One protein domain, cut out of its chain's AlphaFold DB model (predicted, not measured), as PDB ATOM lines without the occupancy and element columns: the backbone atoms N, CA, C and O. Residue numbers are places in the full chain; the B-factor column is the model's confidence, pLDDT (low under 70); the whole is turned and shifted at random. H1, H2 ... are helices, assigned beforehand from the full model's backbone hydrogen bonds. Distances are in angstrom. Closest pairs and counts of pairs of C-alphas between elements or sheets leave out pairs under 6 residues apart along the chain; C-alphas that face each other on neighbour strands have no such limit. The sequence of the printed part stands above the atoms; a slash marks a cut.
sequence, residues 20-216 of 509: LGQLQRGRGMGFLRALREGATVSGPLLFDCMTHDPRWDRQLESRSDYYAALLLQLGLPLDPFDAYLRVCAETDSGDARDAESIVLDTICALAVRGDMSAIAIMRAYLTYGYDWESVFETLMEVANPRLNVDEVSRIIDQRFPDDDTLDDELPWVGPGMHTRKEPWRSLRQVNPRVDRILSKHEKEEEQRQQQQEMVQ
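What this domain is: This is residues 20 to 216 of the 509 residues of an uncharacterized protein of Ktedonobacteraceae bacterium (UniProt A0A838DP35). Three groups of helices follow one another along an elongated body: H1 to H4 gathered at one end, an up-and-down bundle of H5, H6, H7 and H8 in the middle, and a looser group of H9, H10, H11 and the first part of H12. The long helix H12 sticks out from this last group with residues 207 to 216. The printed part has 197 residues, with twelve named helices, H1 to H12, and no named strand; the class is all helix. It is only just compact, close to loose, with a radius of gyration of the C-alphas of 19.3 A and spans of 64 by 40 by 31 A.

How they stand to each other: H1, residues 20 to 25, touches residues 45 to 49 alone of H3, residues 39 to 51; the closest C-alphas, of Gln 24 and Cys 49, are 5.7 A apart. H2, residues 28 to 37, H3 and H4, residues 63 to 74, form an up-and-down bundle, each running against the one before. H4 touches residues 102 to 110 alone of H6, residues 94 to 112, at a steep tilt of 52 degrees; the closest C-alphas, of Ser 64 and Thr 106, are 4.3 A apart. H5, residues 79 to 90, H6, H7, residues 116 to 125, and H8, residues 132 to 141, form the second up-and-down bundle. H5 and H6 are a helical hairpin; their closest C-alphas, of Cys 88 and Ala 96, are 5.5 A apart. H7 and H8 are another, with the C-alphas of Met 122 and Val 135 closest at 6.3 A. H8 and H9, residues 149 to 159, are close but not clearly touching: the closest C-alphas, of Phe 136 and Val 152, are 7.8 A apart. H9 touches H11, residues 184 to 190, about perpendicular at 83 degrees; the closest C-alphas, of Val 149 and Leu 187, are 5.9 A apart. H10, residues 163 to 173, touches residues 193 to 198 alone of H12, residues 192 to 216; the closest C-alphas, of Asp 167 and Ile 197, are 6.4 A apart. Every O i to N i+4 pair is within hydrogen-bond range in H1, H2, H4, H5, H7, H8, H9 and H12, against 7 of 9 in H3, 12 of 15 in H6, 2 of 3 in H11 and 3 of 7 in H10, which has 4 of 8 O i to N i+3 pairs within range.

Where its parts are: H1 begins at C-alpha 20, (63.137, 78.876, 93.251). H6 measures 27.1 A and has a kink of 34 degrees near residue 102. H12 measures 35.4 A and ends at C-alpha 216, (35.273, 30.115, 83.862).

The domain as a whole: The C-alphas farthest apart, of Glu 37 and Met 214, are 66.8 A apart. The printed part has no cut, and the link from H3 to H4 is long, 11 residues. The pLDDT is under 70 at residues 92 to 100, 143 to 147, 171 to 178 and 216.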
ATOM      1  N   LEU A  20      63.484  80.165  92.649       97.62
ATOM      2  CA  LEU A  20      63.137  78.876  93.251       97.62
ATOM      3  C   LEU A  20      61.671  78.510  92.994       97.62
ATOM      4  O   LEU A  20      61.393  77.425  92.505       97.62
ATOM      5  N   GLY A  21      60.731  79.425  93.237       96.69
ATOM      6  CA  GLY A  21      59.307  79.151  93.029       96.69
ATOM      7  C   GLY A  21      58.927  78.942  91.561       96.69
ATOM      8  O   GLY A  21      57.976  78.209  91.280       96.69
ATOM      9  N   GLN A  22      59.663  79.541  90.621       97.62
ATOM     10  CA  GLN A  22      59.502  79.292  89.185       97.62
ATOM     11  C   GLN A  22      60.040  77.909  88.790       97.62
ATOM     12  O   GLN A  22      59.369  77.192  88.046       97.62
ATOM     13  N   LEU A  23      61.205  77.514  89.320       96.94
ATOM     14  CA  LEU A  23      61.806  76.192  89.107       96.94
ATOM     15  C   LEU A  23      60.980  75.069  89.739       96.94
ATOM     16  O   LEU A  23      60.738  74.055  89.088       96.94
ATOM     17  N   GLN A  24      60.483  75.270  90.961       95.25
ATOM     18  CA  GLN A  24      59.616  74.317  91.653       95.25
ATOM     19  C   GLN A  24      58.324  74.062  90.878       95.25
ATOM     20  O   GLN A  24      57.833  72.946  90.861       95.25
ATOM     21  N   ARG A  25      57.774  75.076  90.201       94.25
ATOM     22  CA  ARG A  25      56.578  74.915  89.360       94.25
ATOM     23  C   ARG A  25      56.892  74.361  87.966       94.25
ATOM     24  O   ARG A  25      55.961  73.964  87.273       94.25
ATOM     25  N   GLY A  26      58.157  74.341  87.540       95.38
ATOM     26  CA  GLY A  26      58.551  73.970  86.175       95.38
ATOM     27  C   GLY A  26      58.124  74.997  85.118       95.38
ATOM     28  O   GLY A  26      57.798  74.635  83.991       95.38
ATOM     29  N   ARG A  27      58.068  76.285  85.482       96.44
ATOM     30  CA  ARG A  27      57.675  77.359  84.558       96.44
ATOM     31  C   ARG A  27      58.787  77.682  83.572       96.44
ATOM     32  O   ARG A  27      59.945  77.816  83.968       96.44
ATOM     33  N   GLY A  28      58.422  77.999  82.331       96.62
ATOM     34  CA  GLY A  28      59.388  78.458  81.331       96.62
ATOM     35  C   GLY A  28      60.149  79.730  81.723       96.62
ATOM     36  O   GLY A  28      61.319  79.884  81.378       96.62
ATOM     37  N   MET A  29      59.549  80.609  82.537       97.00
ATOM     38  CA  MET A  29      60.254  81.779  83.079       97.00
ATOM     39  C   MET A  29      61.375  81.365  84.035       97.00
ATOM     40  O   MET A  29      62.438  81.983  84.041       97.00
ATOM     41  N   GLY A  30      61.155  80.297  84.808       97.81
ATOM     42  CA  GLY A  30      62.179  79.700  85.662       97.81
ATOM     43  C   GLY A  30      63.347  79.182  84.838       97.81
ATOM     44  O   GLY A  30      64.491  79.427  85.203       97.81
ATOM     45  N   PHE A  31      63.063  78.565  83.689       97.69
ATOM     46  CA  PHE A  31      64.084  78.070  82.771       97.69
ATOM     47  C   PHE A  31      64.958  79.216  82.254       97.69
ATOM     48  O   PHE A  31      66.174  79.233  82.444       97.69
ATOM     49  N   LEU A  32      64.321  80.227  81.657       97.31
ATOM     50  CA  LEU A  32      64.999  81.385  81.075       97.31
ATOM     51  C   LEU A  32      65.802  82.170  82.118       97.31
ATOM     52  O   LEU A  32      66.917  82.626  81.848       97.31
ATOM     53  N   ARG A  33      65.251  82.335  83.325       98.06
ATOM     54  CA  ARG A  33      65.940  83.017  84.420       98.06
ATOM     55  C   ARG A  33      67.104  82.187  84.953       98.06
ATOM     56  O   ARG A  33      68.163  82.758  85.186       98.06
ATOM     57  N   ALA A  34      66.953  80.871  85.083       98.44
ATOM     58  CA  ALA A  34      68.029  80.002  85.544       98.44
ATOM     59  C   ALA A  34      69.265  80.078  84.635       98.44
ATOM     60  O   ALA A  34      70.384  80.178  85.140       98.44
ATOM     61  N   LEU A  35      69.067  80.112  83.311       97.62
ATOM     62  CA  LEU A  35      70.157  80.311  82.348       97.62
ATOM     63  C   LEU A  35      70.851  81.666  82.512       97.62
ATOM     64  O   LEU A  35      72.069  81.759  82.392       97.62
ATOM     65  N   ARG A  36      70.079  82.720  82.796       97.81
ATOM     66  CA  ARG A  36      70.601  84.080  82.977       97.81
ATOM     67  C   ARG A  36      71.440  84.221  84.247       97.81
ATOM     68  O   ARG A  36      72.466  84.892  84.215       97.81
ATOM     69  N   GLU A  37      70.988  83.623  85.344       98.00
ATOM     70  CA  GLU A  37      71.671  83.664  86.647       98.00
ATOM     71  C   GLU A  37      72.872  82.697  86.696       98.00
ATOM     72  O   GLU A  37      73.812  82.891  87.469       98.00
ATOM     73  N   GLY A  38      72.872  81.676  85.832       97.88
ATOM     74  CA  GLY A  38      73.983  80.751  85.639       97.88
ATOM     75  C   GLY A  38      74.085  79.649  86.698       97.88
ATOM     76  O   GLY A  38      73.319  79.577  87.661       97.88
ATOM     77  N   ALA A  39      75.061  78.759  86.503       97.25
ATOM     78  CA  ALA A  39      75.202  77.514  87.261       97.25
ATOM     79  C   ALA A  39      75.374  77.723  88.777       97.25
ATOM     80  O   ALA A  39      74.788  76.988  89.566       97.25
ATOM     81  N   THR A  40      76.126  78.744  89.199       97.69
ATOM     82  CA  THR A  40      76.414  79.002  90.622       97.69
ATOM     83  C   THR A  40      75.159  79.329  91.432       97.69
ATOM     84  O   THR A  40      75.054  78.921  92.585       97.69
ATOM     85  N   VAL A  41      74.212  80.064  90.840       97.94
ATOM     86  CA  VAL A  41      72.960  80.454  91.507       97.94
ATOM     87  C   VAL A  41      71.899  79.374  91.321       97.94
ATOM     88  O   VAL A  41      71.235  78.987  92.278       97.94
ATOM     89  N   SER A  42      71.749  78.872  90.097       98.00
ATOM     90  CA  SER A  42      70.672  77.946  89.736       98.00
ATOM     91  C   SER A  42      70.923  76.512  90.206       98.00
ATOM     92  O   SER A  42      69.969  75.802  90.505       98.00
ATOM     93  N   GLY A  43      72.185  76.081  90.311       97.62
ATOM     94  CA  GLY A  43      72.557  74.712  90.684       97.62
ATOM     95  C   GLY A  43      72.021  74.269  92.047       97.62
ATOM     96  O   GLY A  43      71.309  73.267  92.099       97.62
ATOM     97  N   PRO A  44      72.276  75.014  93.140       97.50
ATOM     98  CA  PRO A  44      71.729  74.677  94.454       97.50
ATOM     99  C   PRO A  44      70.195  74.645  94.490       97.50
ATOM    100  O   PRO A  44      69.620  73.821  95.192       97.50
ATOM    101  N   LEU A  45      69.526  75.507  93.714       97.69
ATOM    102  CA  LEU A  45      68.061  75.545  93.644       97.69
ATOM    103  C   LEU A  45      67.491  74.348  92.878       97.69
ATOM    104  O   LEU A  45      66.445  73.828  93.249       97.69
ATOM    105  N   LEU A  46      68.166  73.912  91.812       96.88
ATOM    106  CA  LEU A  46      67.802  72.703  91.076       96.88
ATOM    107  C   LEU A  46      67.994  71.457  91.935       96.88
ATOM    108  O   LEU A  46      67.112  70.604  91.950       96.88
ATOM    109  N   PHE A  47      69.106  71.385  92.672       95.69
ATOM    110  CA  PHE A  47      69.334  70.320  93.643       95.69
ATOM    111  C   PHE A  47      68.192  70.263  94.662       95.69
ATOM    112  O   PHE A  47      67.558  69.222  94.783       95.69
ATOM    113  N   ASP A  48      67.849  71.399  95.279       93.94
ATOM    114  CA  ASP A  48      66.734  71.497  96.227       93.94
ATOM    115  C   ASP A  48      65.391  71.059  95.619       93.94
ATOM    116  O   ASP A  48      64.671  70.275  96.229       93.94
ATOM    117  N   CYS A  49      65.073  71.487  94.391       93.75
ATOM    118  CA  CYS A  49      63.849  71.062  93.704       93.75
ATOM    119  C   CYS A  49      63.803  69.547  93.461       93.75
ATOM    120  O   CYS A  49      62.735  68.954  93.524       93.75
ATOM    121  N   MET A  50      64.925  68.910  93.133       92.31
ATOM    122  CA  MET A  50      64.921  67.475  92.841       92.31
ATOM    123  C   MET A  50      64.935  66.627  94.115       92.31
ATOM    124  O   MET A  50      64.249  65.615  94.166       92.31
ATOM    125  N   THR A  51      65.655  67.041  95.160       90.69
ATOM    126  CA  THR A  51      65.680  66.303  96.434       90.69
ATOM    127  C   THR A  51      64.438  66.543  97.293       90.69
ATOM    128  O   THR A  51      64.181  65.780  98.221       90.69
ATOM    129  N   HIS A  52      63.666  67.592  96.991       87.75
ATOM    130  CA  HIS A  52      62.391  67.919  97.625       87.75
ATOM    131  C   HIS A  52      61.297  68.068  96.561       87.75
ATOM    132  O   HIS A  52      60.829  69.177  96.297       87.75
ATOM    133  N   ASP A  53      60.915  66.945  95.935       87.69
ATOM    134  CA  ASP A  53      60.014  66.888  94.774       87.69
ATOM    135  C   ASP A  53      58.775  67.806  94.924       87.69
ATOM    136  O   ASP A  53      57.858  67.498  95.696       87.69
ATOM    137  N   PRO A  54      58.703  68.922  94.166       88.50
ATOM    138  CA  PRO A  54      57.647  69.912  94.296       88.50
ATOM    139  C   PRO A  54      56.382  69.527  93.520       88.50
ATOM    140  O   PRO A  54      55.480  70.363  93.382       88.50
ATOM    141  N   ARG A  55      56.328  68.345  92.884       88.06
ATOM    142  CA  ARG A  55      55.179  67.931  92.062       88.06
ATOM    143  C   ARG A  55      53.935  67.793  92.924       88.06
ATOM    144  O   ARG A  55      53.953  67.236  94.025       88.06
ATOM    145  N   TRP A  56      52.840  68.336  92.405       83.62
ATOM    146  CA  TRP A  56      51.534  68.144  93.010       83.62
ATOM    147  C   TRP A  56      51.026  66.745  92.687       83.62
ATOM    148  O   TRP A  56      50.620  66.017  93.591       83.62
ATOM    149  N   ASP A  57      51.103  66.378  91.407       80.62
ATOM    150  CA  ASP A  57      50.742  65.063  90.898       80.62
ATOM    151  C   ASP A  57      51.934  64.455  90.153       80.62
ATOM    152  O   ASP A  57      52.205  64.749  88.986       80.62
ATOM    153  N   ARG A  58      52.665  63.588  90.856       81.69
ATOM    154  CA  ARG A  58      53.863  62.924  90.328       81.69
ATOM    155  C   ARG A  58      53.571  62.037  89.117       81.69
ATOM    156  O   ARG A  58      54.482  61.796  88.338       81.69
ATOM    157  N   GLN A  59      52.330  61.572  88.949       73.62
ATOM    158  CA  GLN A  59      51.952  60.677  87.851       73.62
ATOM    159  C   GLN A  59      51.729  61.423  86.533       73.62
ATOM    160  O   GLN A  59      51.761  60.805  85.472       73.62
ATOM    161  N   LEU A  60      51.463  62.731  86.597       71.69
ATOM    162  CA  LEU A  60      51.090  63.535  85.433       71.69
ATOM    163  C   LEU A  60      52.145  64.577  85.047       71.69
ATOM    164  O   LEU A  60      52.096  65.083  83.932       71.69
ATOM    165  N   GLU A  61      53.074  64.927  85.942       78.12
ATOM    166  CA  GLU A  61      54.017  66.029  85.722       78.12
ATOM    167  C   GLU A  61      55.426  65.553  85.305       78.12
ATOM    168  O   GLU A  61      56.210  65.076  86.133       78.12
ATOM    169  N   SER A  62      55.795  65.799  84.042       77.12
ATOM    170  CA  SER A  62      57.108  65.474  83.446       77.12
ATOM    171  C   SER A  62      58.198  66.518  83.753       77.12
ATOM    172  O   SER A  62      58.768  67.149  82.861       77.12
ATOM    173  N   ARG A  63      58.494  66.754  85.039       91.06
ATOM    174  CA  ARG A  63      59.529  67.734  85.447       91.06
ATOM    175  C   ARG A  63      60.969  67.245  85.266       91.06
ATOM    176  O   ARG A  63      61.868  68.080  85.187       91.06
ATOM    177  N   SER A  64      61.191  65.939  85.159       92.44
ATOM    178  CA  SER A  64      62.520  65.346  84.959       92.44
ATOM    179  C   SER A  64      63.193  65.833  83.674       92.44
ATOM    180  O   SER A  64      64.331  66.294  83.715       92.44
ATOM    181  N   ASP A  65      62.478  65.853  82.545       92.31
ATOM    182  CA  ASP A  65      63.002  66.373  81.272       92.31
ATOM    183  C   ASP A  65      63.348  67.864  81.334       92.31
ATOM    184  O   ASP A  65      64.364  68.308  80.790       92.31
ATOM    185  N   TYR A  66      62.523  68.644  82.034       94.88
ATOM    186  CA  TYR A  66      62.759  70.067  82.260       94.88
ATOM    187  C   TYR A  66      64.048  70.302  83.065       94.88
ATOM    188  O   TYR A  66      64.875  71.135  82.682       94.88
ATOM    189  N   TYR A  67      64.258  69.550  84.151       96.94
ATOM    190  CA  TYR A  67      65.484  69.648  84.943       96.94
ATOM    191  C   TYR A  67      66.702  69.103  84.192       96.94
ATOM    192  O   TYR A  67      67.749  69.746  84.223       96.94
ATOM    193  N   ALA A  68      66.568  68.010  83.437       96.00
ATOM    194  CA  ALA A  68      67.641  67.459  82.608       96.00
ATOM    195  C   ALA A  68      68.128  68.481  81.568       96.00
ATOM    196  O   ALA A  68      69.329  68.724  81.434       96.00
ATOM    197  N   ALA A  69      67.201  69.152  80.880       94.56
ATOM    198  CA  ALA A  69      67.537  70.204  79.928       94.56
ATOM    199  C   ALA A  69      68.271  71.387  80.591       94.56
ATOM    200  O   ALA A  69      69.210  71.927  79.999       94.56
ATOM    201  N   LEU A  70      67.899  71.772  81.820       97.06
ATOM    202  CA  LEU A  70      68.614  72.805  82.578       97.06
ATOM    203  C   LEU A  70      70.009  72.361  83.018       97.06
ATOM    204  O   LEU A  70      70.953  73.133  82.867       97.06
ATOM    205  N   LEU A  71      70.158  71.137  83.532       97.62
ATOM    206  CA  LEU A  71      71.455  70.592  83.939       97.62
ATOM    207  C   LEU A  71      72.440  70.576  82.761       97.62
ATOM    208  O   LEU A  71      73.573  71.035  82.921       97.62
ATOM    209  N   LEU A  72      71.989  70.156  81.569       95.44
ATOM    210  CA  LEU A  72      72.793  70.179  80.339       95.44
ATOM    211  C   LEU A  72      73.203  71.595  79.937       95.44
ATOM    212  O   LEU A  72      74.376  71.848  79.675       95.44
ATOM    213  N   GLN A  73      72.253  72.534  79.887       95.50
ATOM    214  CA  GLN A  73      72.539  73.897  79.426       95.50
ATOM    215  C   GLN A  73      73.387  74.702  80.415       95.50
ATOM    216  O   GLN A  73      74.155  75.569  80.000       95.50
ATOM    217  N   LEU A  74      73.273  74.414  81.712       97.38
ATOM    218  CA  LEU A  74      74.094  75.031  82.752       97.38
ATOM    219  C   LEU A  74      75.449  74.331  82.936       97.38
ATOM    220  O   LEU A  74      76.319  74.895  83.597       97.38
ATOM    221  N   GLY A  75      75.636  73.130  82.376       96.31
ATOM    222  CA  GLY A  75      76.847  72.329  82.556       96.31
ATOM    223  C   GLY A  75      77.091  71.956  84.020       96.31
ATOM    224  O   GLY A  75      78.221  72.052  84.501       96.31
ATOM    225  N   LEU A  76      76.027  71.610  84.752       96.62
ATOM    226  CA  LEU A  76      76.109  71.311  86.182       96.62
ATOM    227  C   LEU A  76      76.690  69.907  86.433       96.62
ATOM    228  O   LEU A  76      76.311  68.961  85.743       96.62
ATOM    229  N   PRO A  77      77.588  69.744  87.425       96.06
ATOM    230  CA  PRO A  77      78.133  68.437  87.773       96.06
ATOM    231  C   PRO A  77      77.062  67.546  88.409       96.06
ATOM    232  O   PRO A  77      76.213  68.026  89.165       96.06
ATOM    233  N   LEU A  78      77.139  66.239  88.139       97.19
ATOM    234  CA  LEU A  78      76.163  65.264  88.631       97.19
ATOM    235  C   LEU A  78      76.563  64.584  89.954       97.19
ATOM    236  O   LEU A  78      75.734  63.906  90.555       97.19
ATOM    237  N   ASP A  79      77.787  64.805  90.447       96.50
ATOM    238  CA  ASP A  79      78.299  64.190  91.684       96.50
ATOM    239  C   ASP A  79      77.379  64.382  92.909       96.50
ATOM    240  O   ASP A  79      77.189  63.417  93.653       96.50
ATOM    241  N   PRO A  80      76.757  65.563  93.142       95.94
ATOM    242  CA  PRO A  80      75.828  65.727  94.260       95.94
ATOM    243  C   PRO A  80      74.595  64.821  94.154       95.94
ATOM    244  O   PRO A  80      74.093  64.352  95.173       95.94
ATOM    245  N   PHE A  81      74.117  64.563  92.935       95.00
ATOM    246  CA  PHE A  81      72.952  63.715  92.682       95.00
ATOM    247  C   PHE A  81      73.294  62.231  92.832       95.00
ATOM    248  O   PHE A  81      72.517  61.502  93.438       95.00
ATOM    249  N   ASP A  82      74.475  61.793  92.374       95.19
ATOM    250  CA  ASP A  82      74.960  60.426  92.646       95.19
ATOM    251  C   ASP A  82      75.098  60.177  94.153       95.19
ATOM    252  O   ASP A  82      74.648  59.156  94.665       95.19
ATOM    253  N   ALA A  83      75.675  61.135  94.885       94.25
ATOM    254  CA  ALA A  83      75.799  61.034  96.335       94.25
ATOM    255  C   ALA A  83      74.427  60.937  97.022       94.25
ATOM    256  O   ALA A  83      74.266  60.138  97.941       94.25
ATOM    257  N   TYR A  84      73.441  61.711  96.559       92.69
ATOM    258  CA  TYR A  84      72.072  61.650  97.068       92.69
ATOM    259  C   TYR A  84      71.424  60.279  96.828       92.69
ATOM    260  O   TYR A  84      70.941  59.676  97.783       92.69
ATOM    261  N   LEU A  85      71.487  59.744  95.602       92.31
ATOM    262  CA  LEU A  85      70.925  58.426  95.270       92.31
ATOM    263  C   LEU A  85      71.521  57.303  96.134       92.31
ATOM    264  O   LEU A  85      70.800  56.409  96.567       92.31
ATOM    265  N   ARG A  86      72.823  57.360  96.444       91.69
ATOM    266  CA  ARG A  86      73.467  56.387  97.345       91.69
ATOM    267  C   ARG A  86      72.930  56.466  98.767       91.69
ATOM    268  O   ARG A  86      72.673  55.432  99.371       91.69
ATOM    269  N   VAL A  87      72.764  57.680  99.293       89.31
ATOM    270  CA  VAL A  87      72.214  57.888 100.639       89.31
ATOM    271  C   VAL A  87      70.783  57.370 100.718       89.31
ATOM    272  O   VAL A  87      70.437  56.689 101.681       89.31
ATOM    273  N   CYS A  88      69.962  57.655  99.708       86.44
ATOM    274  CA  CYS A  88      68.581  57.200  99.688       86.44
ATOM    275  C   CYS A  88      68.473  55.666  99.601       86.44
ATOM    276  O   CYS A  88      67.699  55.079 100.358       86.44
ATOM    277  N   ALA A  89      69.333  55.012  98.816       84.06
ATOM    278  CA  ALA A  89      69.352  53.555  98.711       84.06
ATOM    279  C   ALA A  89      69.790  52.848 100.009       84.06
ATOM    280  O   ALA A  89      69.432  51.695 100.238       84.06
ATOM    281  N   GLU A  90      70.553  53.524 100.874       82.75
ATOM    282  CA  GLU A  90      70.908  53.014 102.207       82.75
ATOM    283  C   GLU A  90      69.757  53.151 103.220       82.75
ATOM    284  O   GLU A  90      69.716  52.433 104.224       82.75
ATOM    285  N   THR A  91      68.809  54.060 102.981       76.94
ATOM    286  CA  THR A  91      67.625  54.242 103.826       76.94
ATOM    287  C   THR A  91      66.486  53.316 103.407       76.94
ATOM    288  O   THR A  91      65.767  53.583 102.451       76.94
ATOM    289  N   ASP A  92      66.253  52.254 104.183       59.72
ATOM    290  CA  ASP A  92      65.128  51.319 104.002       59.72
ATOM    291  C   ASP A  92      63.788  51.921 104.477       59.72
ATOM    292  O   ASP A  92      63.152  51.461 105.430       59.72
ATOM    293  N   SER A  93      63.372  53.027 103.857       60.91
ATOM    294  CA  SER A  93      62.054  53.621 104.065       60.91
ATOM    295  C   SER A  93      61.312  53.743 102.736       60.91
ATOM    296  O   SER A  93      61.875  54.113 101.708       60.91
ATOM    297  N   GLY A  94      60.008  53.448 102.743       57.91
ATOM    298  CA  GLY A  94      59.153  53.680 101.571       57.91
ATOM    299  C   GLY A  94      59.148  55.147 101.119       57.91
ATOM    300  O   GLY A  94      58.944  55.417  99.942       57.91
ATOM    301  N   ASP A  95      59.448  56.077 102.031       53.09
ATOM    302  CA  ASP A  95      59.549  57.510 101.745       53.09
ATOM    303  C   ASP A  95      60.827  57.854 100.950       53.09
ATOM    304  O   ASP A  95      60.803  58.773 100.133       53.09
ATOM    305  N   ALA A  96      61.923  57.099 101.124       55.62
ATOM    306  CA  ALA A  96      63.140  57.249 100.321       55.62
ATOM    307  C   ALA A  96      62.915  56.834  98.856       55.62
ATOM    308  O   ALA A  96      63.386  57.516  97.949       55.62
ATOM    309  N   ARG A  97      62.107  55.787  98.619       61.03
ATOM    310  CA  ARG A  97      61.743  55.320  97.264       61.03
ATOM    311  C   ARG A  97      61.007  56.398  96.464       61.03
ATOM    312  O   ARG A  97      61.297  56.624  95.295       61.03
ATOM    313  N   ASP A  98      60.093  57.105  97.124       61.53
ATOM    314  CA  ASP A  98      59.352  58.228  96.542       61.53
ATOM    315  C   ASP A  98      60.234  59.472  96.314       61.53
ATOM    316  O   ASP A  98      59.958  60.264  95.410       61.53
ATOM    317  N   ALA A  99      61.263  59.670  97.144       57.94
ATOM    318  CA  ALA A  99      62.165  60.821  97.085       57.94
ATOM    319  C   ALA A  99      63.241  60.690  95.988       57.94
ATOM    320  O   ALA A  99      63.606  61.689  95.369       57.94
ATOM    321  N   GLU A 100      63.705  59.470  95.687       67.50
ATOM    322  CA  GLU A 100      64.662  59.214  94.598       67.50
ATOM    323  C   GLU A 100      64.068  59.424  93.201       67.50
ATOM    324  O   GLU A 100      64.808  59.783  92.283       67.50
ATOM    325  N   SER A 101      62.754  59.223  93.039       80.31
ATOM    326  CA  SER A 101      62.100  59.103  91.727       80.31
ATOM    327  C   SER A 101      62.472  60.233  90.767       80.31
ATOM    328  O   SER A 101      62.982  59.960  89.688       80.31
ATOM    329  N   ILE A 102      62.319  61.506  91.149       90.31
ATOM    330  CA  ILE A 102      62.588  62.599  90.200       90.31
ATOM    331  C   ILE A 102      64.086  62.793  89.916       90.31
ATOM    332  O   ILE A 102      64.443  63.199  88.808       90.31
ATOM    333  N   VAL A 103      64.969  62.511  90.883       94.12
ATOM    334  CA  VAL A 103      66.424  62.565  90.667       94.12
ATOM    335  C   VAL A 103      66.815  61.482  89.667       94.12
ATOM    336  O   VAL A 103      67.479  61.786  88.676       94.12
ATOM    337  N   LEU A 104      66.359  60.249  89.890       93.38
ATOM    338  CA  LEU A 104      66.630  59.118  89.011       93.38
ATOM    339  C   LEU A 104      66.050  59.346  87.612       93.38
ATOM    340  O   LEU A 104      66.792  59.247  86.638       93.38
ATOM    341  N   ASP A 105      64.789  59.773  87.511       92.50
ATOM    342  CA  ASP A 105      64.133  60.116  86.245       92.50
ATOM    343  C   ASP A 105      64.916  61.195  85.478       92.50
ATOM    344  O   ASP A 105      65.057  61.131  84.257       92.50
ATOM    345  N   THR A 106      65.459  62.192  86.185       95.31
ATOM    346  CA  THR A 106      66.277  63.254  85.576       95.31
ATOM    347  C   THR A 106      67.613  62.708  85.065       95.31
ATOM    348  O   THR A 106      68.046  63.067  83.969       95.31
ATOM    349  N   ILE A 107      68.266  61.813  85.814       96.00
ATOM    350  CA  ILE A 107      69.490  61.128  85.376       96.00
ATOM    351  C   ILE A 107      69.209  60.238  84.152       96.00
ATOM    352  O   ILE A 107      69.957  60.294  83.175       96.00
ATOM    353  N   CYS A 108      68.107  59.487  84.150       92.75
ATOM    354  CA  CYS A 108      67.636  58.711  83.002       92.75
ATOM    355  C   CYS A 108      67.443  59.608  81.768       92.75
ATOM    356  O   CYS A 108      67.991  59.339  80.696       92.75
ATOM    357  N   ALA A 109      66.751  60.736  81.938       93.06
ATOM    358  CA  ALA A 109      66.514  61.726  80.894       93.06
ATOM    359  C   ALA A 109      67.818  62.339  80.333       93.06
ATOM    360  O   ALA A 109      67.911  62.622  79.133       93.06
ATOM    361  N   LEU A 110      68.845  62.530  81.166       94.31
ATOM    362  CA  LEU A 110      70.181  62.968  80.739       94.31
ATOM    363  C   LEU A 110      70.925  61.887  79.946       94.31
ATOM    364  O   LEU A 110      71.523  62.179  78.908       94.31
ATOM    365  N   ALA A 111      70.877  60.639  80.409       92.31
ATOM    366  CA  ALA A 111      71.536  59.515  79.753       92.31
ATOM    367  C   ALA A 111      70.947  59.233  78.368       92.31
ATOM    368  O   ALA A 111      71.700  59.046  77.412       92.31
ATOM    369  N   VAL A 112      69.617  59.297  78.237       89.38
ATOM    370  CA  VAL A 112      68.906  59.222  76.950       89.38
ATOM    371  C   VAL A 112      69.410  60.299  75.987       89.38
ATOM    372  O   VAL A 112      69.655  60.006  74.822       89.38
ATOM    373  N   ARG A 113      69.707  61.507  76.484       89.56
ATOM    374  CA  ARG A 113      70.308  62.609  75.709       89.56
ATOM    375  C   ARG A 113      71.814  62.457  75.443       89.56
ATOM    376  O   ARG A 113      72.398  63.307  74.772       89.56
ATOM    377  N   GLY A 114      72.436  61.375  75.907       89.00
ATOM    378  CA  GLY A 114      73.840  61.042  75.661       89.00
ATOM    379  C   GLY A 114      74.829  61.590  76.693       89.00
ATOM    380  O   GLY A 114      76.030  61.615  76.409       89.00
ATOM    381  N   ASP A 115      74.373  62.027  77.872       92.44
ATOM    382  CA  ASP A 115      75.275  62.463  78.940       92.44
ATOM    383  C   ASP A 115      76.048  61.273  79.537       92.44
ATOM    384  O   ASP A 115      75.489  60.355  80.143       92.44
ATOM    385  N   MET A 116      77.371  61.285  79.366       91.12
ATOM    386  CA  MET A 116      78.237  60.179  79.783       91.12
ATOM    387  C   MET A 116      78.359  60.037  81.304       91.12
ATOM    388  O   MET A 116      78.605  58.928  81.782       91.12
ATOM    389  N   SER A 117      78.204  61.130  82.054       93.94
ATOM    390  CA  SER A 117      78.234  61.109  83.517       93.94
ATOM    391  C   SER A 117      76.949  60.487  84.051       93.94
ATOM    392  O   SER A 117      77.013  59.616  84.913       93.94
ATOM    393  N   ALA A 118      75.797  60.840  83.475       94.81
ATOM    394  CA  ALA A 118      74.514  60.227  83.803       94.81
ATOM    395  C   ALA A 118      74.515  58.719  83.511       94.81
ATOM    396  O   ALA A 118      74.135  57.923  84.367       94.81
ATOM    397  N   ILE A 119      75.053  58.302  82.357       91.88
ATOM    398  CA  ILE A 119      75.236  56.879  82.026       91.88
ATOM    399  C   ILE A 119      76.124  56.179  83.069       91.88
ATOM    400  O   ILE A 119      75.837  55.052  83.470       91.88
ATOM    401  N   ALA A 120      77.210  56.815  83.521       92.19
ATOM    402  CA  ALA A 120      78.079  56.243  84.550       92.19
ATOM    403  C   ALA A 120      77.365  56.097  85.906       92.19
ATOM    404  O   ALA A 120      77.534  55.071  86.568       92.19
ATOM    405  N   ILE A 121      76.537  57.075  86.281       94.69
ATOM    406  CA  ILE A 121      75.712  57.038  87.496       94.69
ATOM    407  C   ILE A 121      74.689  55.907  87.409       94.69
ATOM    408  O   ILE A 121      74.645  55.077  88.308       94.69
ATOM    409  N   MET A 122      73.945  55.790  86.305       92.56
ATOM    410  CA  MET A 122      72.985  54.697  86.094       92.56
ATOM    411  C   MET A 122      73.646  53.318  86.179       92.56
ATOM    412  O   MET A 122      73.122  52.409  86.818       92.56
ATOM    413  N   ARG A 123      74.840  53.159  85.592       91.38
ATOM    414  CA  ARG A 123      75.618  51.912  85.699       91.38
ATOM    415  C   ARG A 123      75.974  51.568  87.136       91.38
ATOM    416  O   ARG A 123      75.941  50.396  87.495       91.38
ATOM    417  N   ALA A 124      76.336  52.565  87.940       92.75
ATOM    418  CA  ALA A 124      76.576  52.360  89.359       92.75
ATOM    419  C   ALA A 124      75.265  52.068  90.103       92.75
ATOM    420  O   ALA A 124      75.244  51.180  90.943       92.75
ATOM    421  N   TYR A 125      74.171  52.756  89.769       92.56
ATOM    422  CA  TYR A 125      72.857  52.567  90.385       92.56
ATOM    423  C   TYR A 125      72.342  51.133  90.218       92.56
ATOM    424  O   TYR A 125      71.799  50.572  91.165       92.56
ATOM    425  N   LEU A 126      72.623  50.468  89.089       90.75
ATOM    426  CA  LEU A 126      72.302  49.042  88.909       90.75
ATOM    427  C   LEU A 126      72.850  48.139  90.029       90.75
ATOM    428  O   LEU A 126      72.276  47.081  90.285       90.75
ATOM    429  N   THR A 127      73.934  48.524  90.713       92.06
ATOM    430  CA  THR A 127      74.544  47.695  91.762       92.06
ATOM    431  C   THR A 127      73.889  47.850  93.134       92.06
ATOM    432  O   THR A 127      74.159  47.022  93.998       92.06
ATOM    433  N   TYR A 128      73.105  48.907  93.372       89.06
ATOM    434  CA  TYR A 128      72.623  49.248  94.719       89.06
ATOM    435  C   TYR A 128      71.177  49.756  94.784       89.06
ATOM    436  O   TYR A 128      70.540  49.624  95.820       89.06
ATOM    437  N   GLY A 129      70.669  50.360  93.712       88.12
ATOM    438  CA  GLY A 129      69.429  51.127  93.731       88.12
ATOM    439  C   GLY A 129      68.177  50.271  93.591       88.12
ATOM    440  O   GLY A 129      68.204  49.239  92.920       88.12
ATOM    441  N   TYR A 130      67.086  50.694  94.225       84.06
ATOM    442  CA  TYR A 130      65.835  49.934  94.286       84.06
ATOM    443  C   TYR A 130      65.186  49.765  92.903       84.06
ATOM    444  O   TYR A 130      64.899  48.642  92.516       84.06
ATOM    445  N   ASP A 131      65.055  50.847  92.132       84.94
ATOM    446  CA  ASP A 131      64.405  50.858  90.808       84.94
ATOM    447  C   ASP A 131      65.392  50.516  89.674       84.94
ATOM    448  O   ASP A 131      65.610  51.259  88.712       84.94
ATOM    449  N   TRP A 132      66.114  49.408  89.838       88.00
ATOM    450  CA  TRP A 132      67.170  49.025  88.904       88.00
ATOM    451  C   TRP A 132      66.621  48.507  87.576       88.00
ATOM    452  O   TRP A 132      67.322  48.628  86.568       88.00
ATOM    453  N   GLU A 133      65.403  47.953  87.545       86.12
ATOM    454  CA  GLU A 133      64.771  47.509  86.305       86.12
ATOM    455  C   GLU A 133      64.550  48.669  85.332       86.12
ATOM    456  O   GLU A 133      64.960  48.572  84.175       86.12
ATOM    457  N   SER A 134      64.002  49.793  85.802       85.62
ATOM    458  CA  SER A 134      63.724  50.971  84.975       85.62
ATOM    459  C   SER A 134      65.020  51.589  84.447       85.62
ATOM    460  O   SER A 134      65.115  52.010  83.290       85.62
ATOM    461  N   VAL A 135      66.073  51.575  85.271       89.62
ATOM    462  CA  VAL A 135      67.423  52.016  84.894       89.62
ATOM    463  C   VAL A 135      68.045  51.088  83.855       89.62
ATOM    464  O   VAL A 135      68.666  51.569  82.906       89.62
ATOM    465  N   PHE A 136      67.882  49.771  84.003       88.75
ATOM    466  CA  PHE A 136      68.324  48.791  83.012       88.75
ATOM    467  C   PHE A 136      67.607  48.999  81.678       88.75
ATOM    468  O   PHE A 136      68.273  49.076  80.643       88.75
ATOM    469  N   GLU A 137      66.281  49.128  81.697       87.38
ATOM    470  CA  GLU A 137      65.480  49.361  80.496       87.38
ATOM    471  C   GLU A 137      65.929  50.635  79.778       87.38
ATOM    472  O   GLU A 137      66.304  50.584  78.605       87.38
ATOM    473  N   THR A 138      66.036  51.738  80.519       88.00
ATOM    474  CA  THR A 138      66.506  53.021  79.989       88.00
ATOM    475  C   THR A 138      67.918  52.913  79.405       88.00
ATOM    476  O   THR A 138      68.152  53.346  78.278       88.00
ATOM    477  N   LEU A 139      68.879  52.308  80.122       87.75
ATOM    478  CA  LEU A 139      70.265  52.144  79.647       87.75
ATOM    479  C   LEU A 139      70.352  51.388  78.321       87.75
ATOM    480  O   LEU A 139      71.282  51.627  77.546       87.75
ATOM    481  N   MET A 140      69.416  50.474  78.072       86.00
ATOM    482  CA  MET A 140      69.392  49.695  76.843       86.00
ATOM    483  C   MET A 140      68.738  50.422  75.665       86.00
ATOM    484  O   MET A 140      69.023  50.073  74.518       86.00
ATOM    485  N   GLU A 141      67.906  51.430  75.926       81.69
ATOM    486  CA  GLU A 141      67.310  52.297  74.903       81.69
ATOM    487  C   GLU A 141      68.240  53.424  74.450       81.69
ATOM    488  O   GLU A 141      68.140  53.890  73.311       81.69
ATOM    489  N   VAL A 142      69.169  53.855  75.312       81.75
ATOM    490  CA  VAL A 142      70.186  54.851  74.956       81.75
ATOM    491  C   VAL A 142      70.901  54.374  73.690       81.75
ATOM    492  O   VAL A 142      71.541  53.322  73.688       81.75
ATOM    493  N   ALA A 143      70.833  55.176  72.614       61.75
ATOM    494  CA  ALA A 143      71.327  54.866  71.259       61.75
ATOM    495  C   ALA A 143      72.841  54.568  71.171       61.75
ATOM    496  O   ALA A 143      73.409  54.396  70.091       61.75
ATOM    497  N   ASN A 144      73.509  54.520  72.316       64.38
ATOM    498  CA  ASN A 144      74.893  54.169  72.474       64.38
ATOM    499  C   ASN A 144      75.109  53.531  73.850       64.38
ATOM    500  O   ASN A 144      75.316  54.257  74.824       64.38
ATOM    501  N   PRO A 145      75.185  52.198  73.957       54.25
ATOM    502  CA  PRO A 145      75.811  51.628  75.119       54.25
ATOM    503  C   PRO A 145      77.154  51.022  74.719       54.25
ATOM    504  O   PRO A 145      77.269  50.074  73.947       54.25
ATOM    505  N   ARG A 146      78.197  51.511  75.393       53.91
ATOM    506  CA  ARG A 146      79.316  50.644  75.787       53.91
ATOM    507  C   ARG A 146      78.891  49.628  76.864       53.91
ATOM    508  O   ARG A 146      79.740  48.866  77.314       53.91
ATOM    509  N   LEU A 147      77.622  49.631  77.292       67.12
ATOM    510  CA  LEU A 147      77.049  48.627  78.180       67.12
ATOM    511  C   LEU A 147      76.569  47.422  77.370       67.12
ATOM    512  O   LEU A 147      75.528  47.443  76.721       67.12
ATOM    513  N   ASN A 148      77.362  46.361  77.386       78.88
ATOM    514  CA  ASN A 148      76.927  45.077  76.858       78.88
ATOM    515  C   ASN A 148      75.981  44.421  77.880       78.88
ATOM    516  O   ASN A 148      76.214  44.516  79.084       78.88
ATOM    517  N   VAL A 149      74.954  43.716  77.413       84.75
ATOM    518  CA  VAL A 149      74.052  42.903  78.243       84.75
ATOM    519  C   VAL A 149      74.836  41.908  79.120       84.75
ATOM    520  O   VAL A 149      74.449  41.648  80.257       84.75
ATOM    521  N   ASP A 150      76.004  41.438  78.666       87.06
ATOM    522  CA  ASP A 150      76.931  40.630  79.480       87.06
ATOM    523  C   ASP A 150      77.434  41.358  80.741       87.06
ATOM    524  O   ASP A 150      77.716  40.743  81.770       87.06
ATOM    525  N   GLU A 151      77.604  42.680  80.677       87.69
ATOM    526  CA  GLU A 151      77.958  43.487  81.843       87.69
ATOM    527  C   GLU A 151      76.801  43.575  82.831       87.69
ATOM    528  O   GLU A 151      77.022  43.359  84.021       87.69
ATOM    529  N   VAL A 152      75.582  43.811  82.340       88.31
ATOM    530  CA  VAL A 152      74.374  43.812  83.176       88.31
ATOM    531  C   VAL A 152      74.207  42.459  83.864       88.31
ATOM    532  O   VAL A 152      74.005  42.417  85.073       88.31
ATOM    533  N   SER A 153      74.393  41.353  83.135       90.81
ATOM    534  CA  SER A 153      74.360  40.007  83.716       90.81
ATOM    535  C   SER A 153      75.331  39.867  84.889       90.81
ATOM    536  O   SER A 153      74.947  39.362  85.939       90.81
ATOM    537  N   ARG A 154      76.574  40.344  84.738       91.62
ATOM    538  CA  ARG A 154      77.572  40.303  85.819       91.62
ATOM    539  C   ARG A 154      77.181  41.171  87.011       91.62
ATOM    540  O   ARG A 154      77.457  40.774  88.136       91.62
ATOM    541  N   ILE A 155      76.582  42.338  86.776       91.62
ATOM    542  CA  ILE A 155      76.103  43.218  87.851       91.62
ATOM    543  C   ILE A 155      74.983  42.530  88.635       91.62
ATOM    544  O   ILE A 155      75.056  42.478  89.858       91.62
ATOM    545  N   ILE A 156      74.005  41.938  87.943       90.62
ATOM    546  CA  ILE A 156      72.904  41.185  88.563       90.62
ATOM    547  C   ILE A 156      73.452  40.014  89.385       90.62
ATOM    548  O   ILE A 156      73.069  39.852  90.539       90.62
ATOM    549  N   ASP A 157      74.400  39.244  88.845       92.06
ATOM    550  CA  ASP A 157      75.002  38.117  89.570       92.06
ATOM    551  C   ASP A 157      75.799  38.547  90.811       92.06
ATOM    552  O   ASP A 157      75.857  37.809  91.791       92.06
ATOM    553  N   GLN A 158      76.424  39.727  90.781       92.56
ATOM    554  CA  GLN A 158      77.140  40.285  91.932       92.56
ATOM    555  C   GLN A 158      76.193  40.857  92.984       92.56
ATOM    556  O   GLN A 158      76.466  40.742  94.177       92.56
ATOM    557  N   ARG A 159      75.110  41.493  92.536       90.56
ATOM    558  CA  ARG A 159      74.110  42.124  93.392       90.56
ATOM    559  C   ARG A 159      73.249  41.089  94.114       90.56
ATOM    560  O   ARG A 159      72.981  41.257  95.298       90.56
ATOM    561  N   PHE A 160      72.856  40.025  93.415       92.25
ATOM    562  CA  PHE A 160      71.976  38.982  93.932       92.25
ATOM    563  C   PHE A 160      72.743  37.666  94.088       92.25
ATOM    564  O   PHE A 160      72.925  36.932  93.103       92.25
ATOM    565  N   PRO A 161      73.221  37.354  95.307       89.81
ATOM    566  CA  PRO A 161      74.135  36.239  95.536       89.81
ATOM    567  C   PRO A 161      73.505  34.862  95.283       89.81
ATOM    568  O   PRO A 161      74.233  33.913  94.993       89.81
ATOM    569  N   ASP A 162      72.177  34.740  95.363       91.62
ATOM    570  CA  ASP A 162      71.450  33.480  95.188       91.62
ATOM    571  C   ASP A 162      70.118  33.666  94.441       91.62
ATOM    572  O   ASP A 162      69.682  34.782  94.166       91.62
ATOM    573  N   ASP A 163      69.535  32.563  93.964       91.19
ATOM    574  CA  ASP A 163      68.312  32.610  93.151       91.19
ATOM    575  C   ASP A 163      67.116  33.143  93.956       91.19
ATOM    576  O   ASP A 163      66.276  33.797  93.355       91.19
ATOM    577  N   ASP A 164      67.063  32.935  95.277       89.56
ATOM    578  CA  ASP A 164      65.948  33.382  96.127       89.56
ATOM    579  C   ASP A 164      65.935  34.917  96.249       89.56
ATOM    580  O   ASP A 164      64.915  35.553  96.007       89.56
ATOM    581  N   THR A 165      67.095  35.531  96.511       89.50
ATOM    582  CA  THR A 165      67.250  37.000  96.555       89.50
ATOM    583  C   THR A 165      66.950  37.679  95.219       89.50
ATOM    584  O   THR A 165      66.452  38.799  95.201       89.50
ATOM    585  N   LEU A 166      67.233  37.018  94.093       89.44
ATOM    586  CA  LEU A 166      66.840  37.509  92.770       89.44
ATOM    587  C   LEU A 166      65.336  37.291  92.504       89.44
ATOM    588  O   LEU A 166      64.696  38.142  91.885       89.44
ATOM    589  N   ASP A 167      64.775  36.166  92.958       88.00
ATOM    590  CA  ASP A 167      63.353  35.818  92.813       88.00
ATOM    591  C   ASP A 167      62.443  36.740  93.629       88.00
ATOM    592  O   ASP A 167      61.310  36.942  93.219       88.00
ATOM    593  N   ASP A 168      62.922  37.336  94.726       85.38
ATOM    594  CA  ASP A 168      62.178  38.328  95.522       85.38
ATOM    595  C   ASP A 168      62.073  39.706  94.834       85.38
ATOM    596  O   ASP A 168      61.113  40.449  95.064       85.38
ATOM    597  N   GLU A 169      63.017  40.041  93.949       83.00
ATOM    598  CA  GLU A 169      63.085  41.338  93.252       83.00
ATOM    599  C   GLU A 169      62.437  41.298  91.858       83.00
ATOM    600  O   GLU A 169      61.771  42.241  91.433       83.00
ATOM    601  N   LEU A 170      62.533  40.167  91.153       79.94
ATOM    602  CA  LEU A 170      61.873  39.940  89.863       79.94
ATOM    603  C   LEU A 170      60.324  39.784  89.849       79.94
ATOM    604  O   LEU A 170      59.776  39.815  88.742       79.94
ATOM    605  N   PRO A 171      59.551  39.634  90.950       64.94
ATOM    606  CA  PRO A 171      58.088  39.547  90.886       64.94
ATOM    607  C   PRO A 171      57.449  40.856  90.416       64.94
ATOM    608  O   PRO A 171      56.386  40.830  89.795       64.94
ATOM    609  N   TRP A 172      58.107  41.991  90.675       60.19
ATOM    610  CA  TRP A 172      57.690  43.322  90.220       60.19
ATOM    611  C   TRP A 172      57.893  43.520  88.710       60.19
ATOM    612  O   TRP A 172      57.182  44.299  88.082       60.19
ATOM    613  N   VAL A 173      58.731  42.678  88.097       59.56
ATOM    614  CA  VAL A 173      58.917  42.528  86.641       59.56
ATOM    615  C   VAL A 173      57.826  41.607  86.019       59.56
ATOM    616  O   VAL A 173      57.910  41.178  84.870       59.56
ATOM    617  N   GLY A 174      56.779  41.281  86.791       51.84
ATOM    618  CA  GLY A 174      55.809  40.194  86.607       51.84
ATOM    619  C   GLY A 174      54.866  40.188  85.376       51.84
ATOM    620  O   GLY A 174      54.918  41.040  84.488       51.84
ATOM    621  N   PRO A 175      53.986  39.167  85.281       40.25
ATOM    622  CA  PRO A 175      53.456  38.617  84.029       40.25
ATOM    623  C   PRO A 175      52.547  39.593  83.272       40.25
ATOM    624  O   PRO A 175      51.518  40.032  83.776       40.25
ATOM    625  N   GLY A 176      52.923  39.911  82.031       47.72
ATOM    626  CA  GLY A 176      52.272  40.935  81.204       47.72
ATOM    627  C   GLY A 176      53.196  42.115  80.889       47.72
ATOM    628  O   GLY A 176      53.026  42.755  79.847       47.72
ATOM    629  N   MET A 177      54.235  42.322  81.706       54.00
ATOM    630  CA  MET A 177      55.393  43.137  81.342       54.00
ATOM    631  C   MET A 177      56.175  42.473  80.207       54.00
ATOM    632  O   MET A 177      56.095  41.270  79.949       54.00
ATOM    633  N   HIS A 178      56.910  43.282  79.460       65.50
ATOM    634  CA  HIS A 178      57.582  42.922  78.219       65.50
ATOM    635  C   HIS A 178      58.831  42.030  78.408       65.50
ATOM    636  O   HIS A 178      59.786  42.159  77.653       65.50
ATOM    637  N   THR A 179      58.817  41.056  79.328       71.25
ATOM    638  CA  THR A 179      59.942  40.133  79.622       71.25
ATOM    639  C   THR A 179      60.360  39.255  78.436       71.25
ATOM    640  O   THR A 179      61.446  38.670  78.416       71.25
ATOM    641  N   ARG A 180      59.485  39.150  77.427       76.94
ATOM    642  CA  ARG A 180      59.735  38.488  76.136       76.94
ATOM    643  C   ARG A 180      60.167  39.456  75.025       76.94
ATOM    644  O   ARG A 180      60.486  39.002  73.925       76.94
ATOM    645  N   LYS A 181      60.151  40.768  75.272       83.94
ATOM    646  CA  LYS A 181      60.643  41.801  74.352       83.94
ATOM    647  C   LYS A 181      62.024  42.282  74.794       83.94
ATOM    648  O   LYS A 181      62.522  41.902  75.851       83.94
ATOM    649  N   GLU A 182      62.656  43.084  73.951       85.19
ATOM    650  CA  GLU A 182      63.866  43.793  74.361       85.19
ATOM    651  C   GLU A 182      63.540  44.817  75.462       85.19
ATOM    652  O   GLU A 182      62.431  45.359  75.446       85.19
ATOM    653  N   PRO A 183      64.472  45.072  76.399       87.19
ATOM    654  CA  PRO A 183      65.817  44.478  76.476       87.19
ATOM    655  C   PRO A 183      65.908  43.149  77.251       87.19
ATOM    656  O   PRO A 183      66.930  42.460  77.206       87.19
ATOM    657  N   TRP A 184      64.839  42.740  77.934       87.94
ATOM    658  CA  TRP A 184      64.798  41.523  78.754       87.94
ATOM    659  C   TRP A 184      65.079  40.240  77.975       87.94
ATOM    660  O   TRP A 184      65.744  39.330  78.475       87.94
ATOM    661  N   ARG A 185      64.617  40.169  76.725       87.94
ATOM    662  CA  ARG A 185      64.891  39.041  75.832       87.94
ATOM    663  C   ARG A 185      66.391  38.816  75.645       87.94
ATOM    664  O   ARG A 185      66.820  37.661  75.663       87.94
ATOM    665  N   SER A 186      67.172  39.878  75.458       89.56
ATOM    666  CA  SER A 186      68.627  39.773  75.348       89.56
ATOM    667  C   SER A 186      69.261  39.358  76.675       89.56
ATOM    668  O   SER A 186      70.117  38.476  76.686       89.56
ATOM    669  N   LEU A 187      68.801  39.908  77.806       90.44
ATOM    670  CA  LEU A 187      69.319  39.544  79.130       90.44
ATOM    671  C   LEU A 187      69.128  38.057  79.447       90.44
ATOM    672  O   LEU A 187      70.059  37.399  79.900       90.44
ATOM    673  N   ARG A 188      67.961  37.492  79.128       91.38
ATOM    674  CA  ARG A 188      67.673  36.061  79.322       91.38
ATOM    675  C   ARG A 188      68.585  35.141  78.511       91.38
ATOM    676  O   ARG A 188      68.873  34.032  78.946       91.38
ATOM    677  N   GLN A 189      69.051  35.580  77.341       91.19
ATOM    678  CA  GLN A 189      69.963  34.773  76.522       91.19
ATOM    679  C   GLN A 189      71.355  34.647  77.149       91.19
ATOM    680  O   GLN A 189      72.023  33.640  76.921       91.19
ATOM    681  N   VAL A 190      71.782  35.648  77.925       93.06
ATOM    682  CA  VAL A 190      73.128  35.698  78.517       93.06
ATOM    683  C   VAL A 190      73.151  35.400  80.019       93.06
ATOM    684  O   VAL A 190      74.194  34.990  80.522       93.06
ATOM    685  N   ASN A 191      72.020  35.533  80.726       93.56
ATOM    686  CA  ASN A 191      71.884  35.231  82.153       93.56
ATOM    687  C   ASN A 191      70.933  34.034  82.401       93.56
ATOM    688  O   ASN A 191      69.708  34.202  82.447       93.56
ATOM    689  N   PRO A 192      71.473  32.816  82.623       92.69
ATOM    690  CA  PRO A 192      70.669  31.616  82.861       92.69
ATOM    691  C   PRO A 192      69.850  31.617  84.161       92.69
ATOM    692  O   PRO A 192      68.930  30.806  84.284       92.69
ATOM    693  N   ARG A 193      70.195  32.451  85.154       93.00
ATOM    694  CA  ARG A 193      69.437  32.566  86.415       93.00
ATOM    695  C   ARG A 193      68.161  33.366  86.186       93.00
ATOM    696  O   ARG A 193      67.076  32.864  86.472       93.00
ATOM    697  N   VAL A 194      68.290  34.531  85.545       90.94
ATOM    698  CA  VAL A 194      67.157  35.370  85.124       90.94
ATOM    699  C   VAL A 194      66.199  34.579  84.228       90.94
ATOM    700  O   VAL A 194      64.997  34.568  84.482       90.94
ATOM    701  N   ASP A 195      66.706  33.856  83.219       91.44
ATOM    702  CA  ASP A 195      65.836  33.062  82.338       91.44
ATOM    703  C   ASP A 195      65.074  31.963  83.087       91.44
ATOM    704  O   ASP A 195      63.887  31.748  82.833       91.44
ATOM    705  N   ARG A 196      65.724  31.287  84.040       91.38
ATOM    706  CA  ARG A 196      65.096  30.226  84.833       91.38
ATOM    707  C   ARG A 196      63.968  30.761  85.712       91.38
ATOM    708  O   ARG A 196      62.895  30.154  85.718       91.38
ATOM    709  N   ILE A 197      64.207  31.865  86.419       90.38
ATOM    710  CA  ILE A 197      63.228  32.502  87.312       90.38
ATOM    711  C   ILE A 197      62.035  33.026  86.507       90.38
ATOM    712  O   ILE A 197      60.895  32.637  86.757       90.38
ATOM    713  N   LEU A 198      62.284  33.805  85.450       87.75
ATOM    714  CA  LEU A 198      61.203  34.328  84.611       87.75
ATOM    715  C   LEU A 198      60.424  33.201  83.913       87.75
ATOM    716  O   LEU A 198      59.199  33.252  83.846       87.75
ATOM    717  N   SER A 199      61.091  32.133  83.461       87.50
ATOM    718  CA  SER A 199      60.414  30.959  82.885       87.50
ATOM    719  C   SER A 199      59.557  30.197  83.901       87.50
ATOM    720  O   SER A 199      58.546  29.604  83.520       87.50
ATOM    721  N   LYS A 200      59.952  30.173  85.181       88.69
ATOM    722  CA  LYS A 200      59.130  29.633  86.276       88.69
ATOM    723  C   LYS A 200      57.874  30.496  86.449       88.69
ATOM    724  O   LYS A 200      56.780  29.941  86.377       88.69
ATOM    725  N   HIS A 201      58.015  31.820  86.555       85.31
ATOM    726  CA  HIS A 201      56.882  32.752  86.667       85.31
ATOM    727  C   HIS A 201      55.915  32.671  85.479       85.31
ATOM    728  O   HIS A 201      54.702  32.645  85.676       85.31
ATOM    729  N   GLU A 202      56.429  32.563  84.250       83.25
ATOM    730  CA  GLU A 202      55.604  32.392  83.049       83.25
ATOM    731  C   GLU A 202      54.799  31.084  83.075       83.25
ATOM    732  O   GLU A 202      53.610  31.094  82.770       83.25
ATOM    733  N   LYS A 203      55.408  29.960  83.481       85.56
ATOM    734  CA  LYS A 203      54.697  28.673  83.604       85.56
ATOM    735  C   LYS A 203      53.633  28.701  84.693       85.56
ATOM    736  O   LYS A 203      52.560  28.133  84.508       85.56
ATOM    737  N   GLU A 204      53.935  29.318  85.831       85.62
ATOM    738  CA  GLU A 204      52.966  29.497  86.911       85.62
ATOM    739  C   GLU A 204      51.795  30.372  86.455       85.62
ATOM    740  O   GLU A 204      50.648  30.048  86.756       85.62
ATOM    741  N   GLU A 205      52.053  31.422  85.671       80.31
ATOM    742  CA  GLU A 205      50.998  32.248  85.085       80.31
ATOM    743  C   GLU A 205      50.164  31.484  84.055       80.31
ATOM    744  O   GLU A 205      48.938  31.526  84.114       80.31
ATOM    745  N   GLU A 206      50.788  30.716  83.159       82.88
ATOM    746  CA  GLU A 206      50.074  29.864  82.200       82.88
ATOM    747  C   GLU A 206      49.185  28.834  82.918       82.88
ATOM    748  O   GLU A 206      48.044  28.597  82.512       82.88
ATOM    749  N   GLN A 207      49.663  28.246  84.019       84.62
ATOM    750  CA  GLN A 207      48.866  27.349  84.858       84.62
ATOM    751  C   GLN A 207      47.719  28.084  85.555       84.62
ATOM    752  O   GLN A 207      46.590  27.584  85.544       84.62
ATOM    753  N   ARG A 208      47.973  29.273  86.123       79.62
ATOM    754  CA  ARG A 208      46.929  30.134  86.698       79.62
ATOM    755  C   ARG A 208      45.874  30.475  85.647       79.62
ATOM    756  O   ARG A 208      44.687  30.359  85.942       79.62
ATOM    757  N   GLN A 209      46.279  30.798  84.421       78.25
ATOM    758  CA  GLN A 209      45.384  31.114  83.310       78.25
ATOM    759  C   GLN A 209      44.552  29.897  82.879       78.25
ATOM    760  O   GLN A 209      43.333  30.002  82.774       78.25
ATOM    761  N   GLN A 210      45.155  28.715  82.713       82.56
ATOM    762  CA  GLN A 210      44.420  27.478  82.403       82.56
ATOM    763  C   GLN A 210      43.434  27.100  83.517       82.56
ATOM    764  O   GLN A 210      42.296  26.697  83.255       82.56
ATOM    765  N   GLN A 211      43.844  27.250  84.779       78.31
ATOM    766  CA  GLN A 211      42.967  27.030  85.923       78.31
ATOM    767  C   GLN A 211      41.813  28.035  85.930       78.31
ATOM    768  O   GLN A 211      40.667  27.634  86.145       78.31
ATOM    769  N   GLN A 212      42.083  29.308  85.638       73.69
ATOM    770  CA  GLN A 212      41.054  30.327  85.464       73.69
ATOM    771  C   GLN A 212      40.096  29.957  84.328       73.69
ATOM    772  O   GLN A 212      38.896  29.979  84.557       73.69
ATOM    773  N   GLU A 213      40.569  29.539  83.151       78.25
ATOM    774  CA  GLU A 213      39.717  29.121  82.025       78.25
ATOM    775  C   GLU A 213      38.809  27.931  82.376       78.25
ATOM    776  O   GLU A 213      37.611  27.943  82.074       78.25
ATOM    777  N   MET A 214      39.336  26.918  83.070       78.81
ATOM    778  CA  MET A 214      38.528  25.794  83.556       78.81
ATOM    779  C   MET A 214      37.470  26.244  84.568       78.81
ATOM    780  O   MET A 214      36.317  25.798  84.507       78.81
ATOM    781  N   VAL A 215      37.844  27.134  85.491       73.25
ATOM    782  CA  VAL A 215      36.914  27.742  86.449       73.25
ATOM    783  C   VAL A 215      35.845  28.543  85.697       73.25
ATOM    784  O   VAL A 215      34.662  28.308  85.931       73.25
ATOM    785  N   GLN A 216      36.211  29.374  84.717       68.12
ATOM    786  CA  GLN A 216      35.273  30.115  83.862       68.12
ATOM    787  C   GLN A 216      34.285  29.182  83.149       68.12
ATOM    788  O   GLN A 216      33.076  29.412  83.185       68.12
TER     789      GLN A 216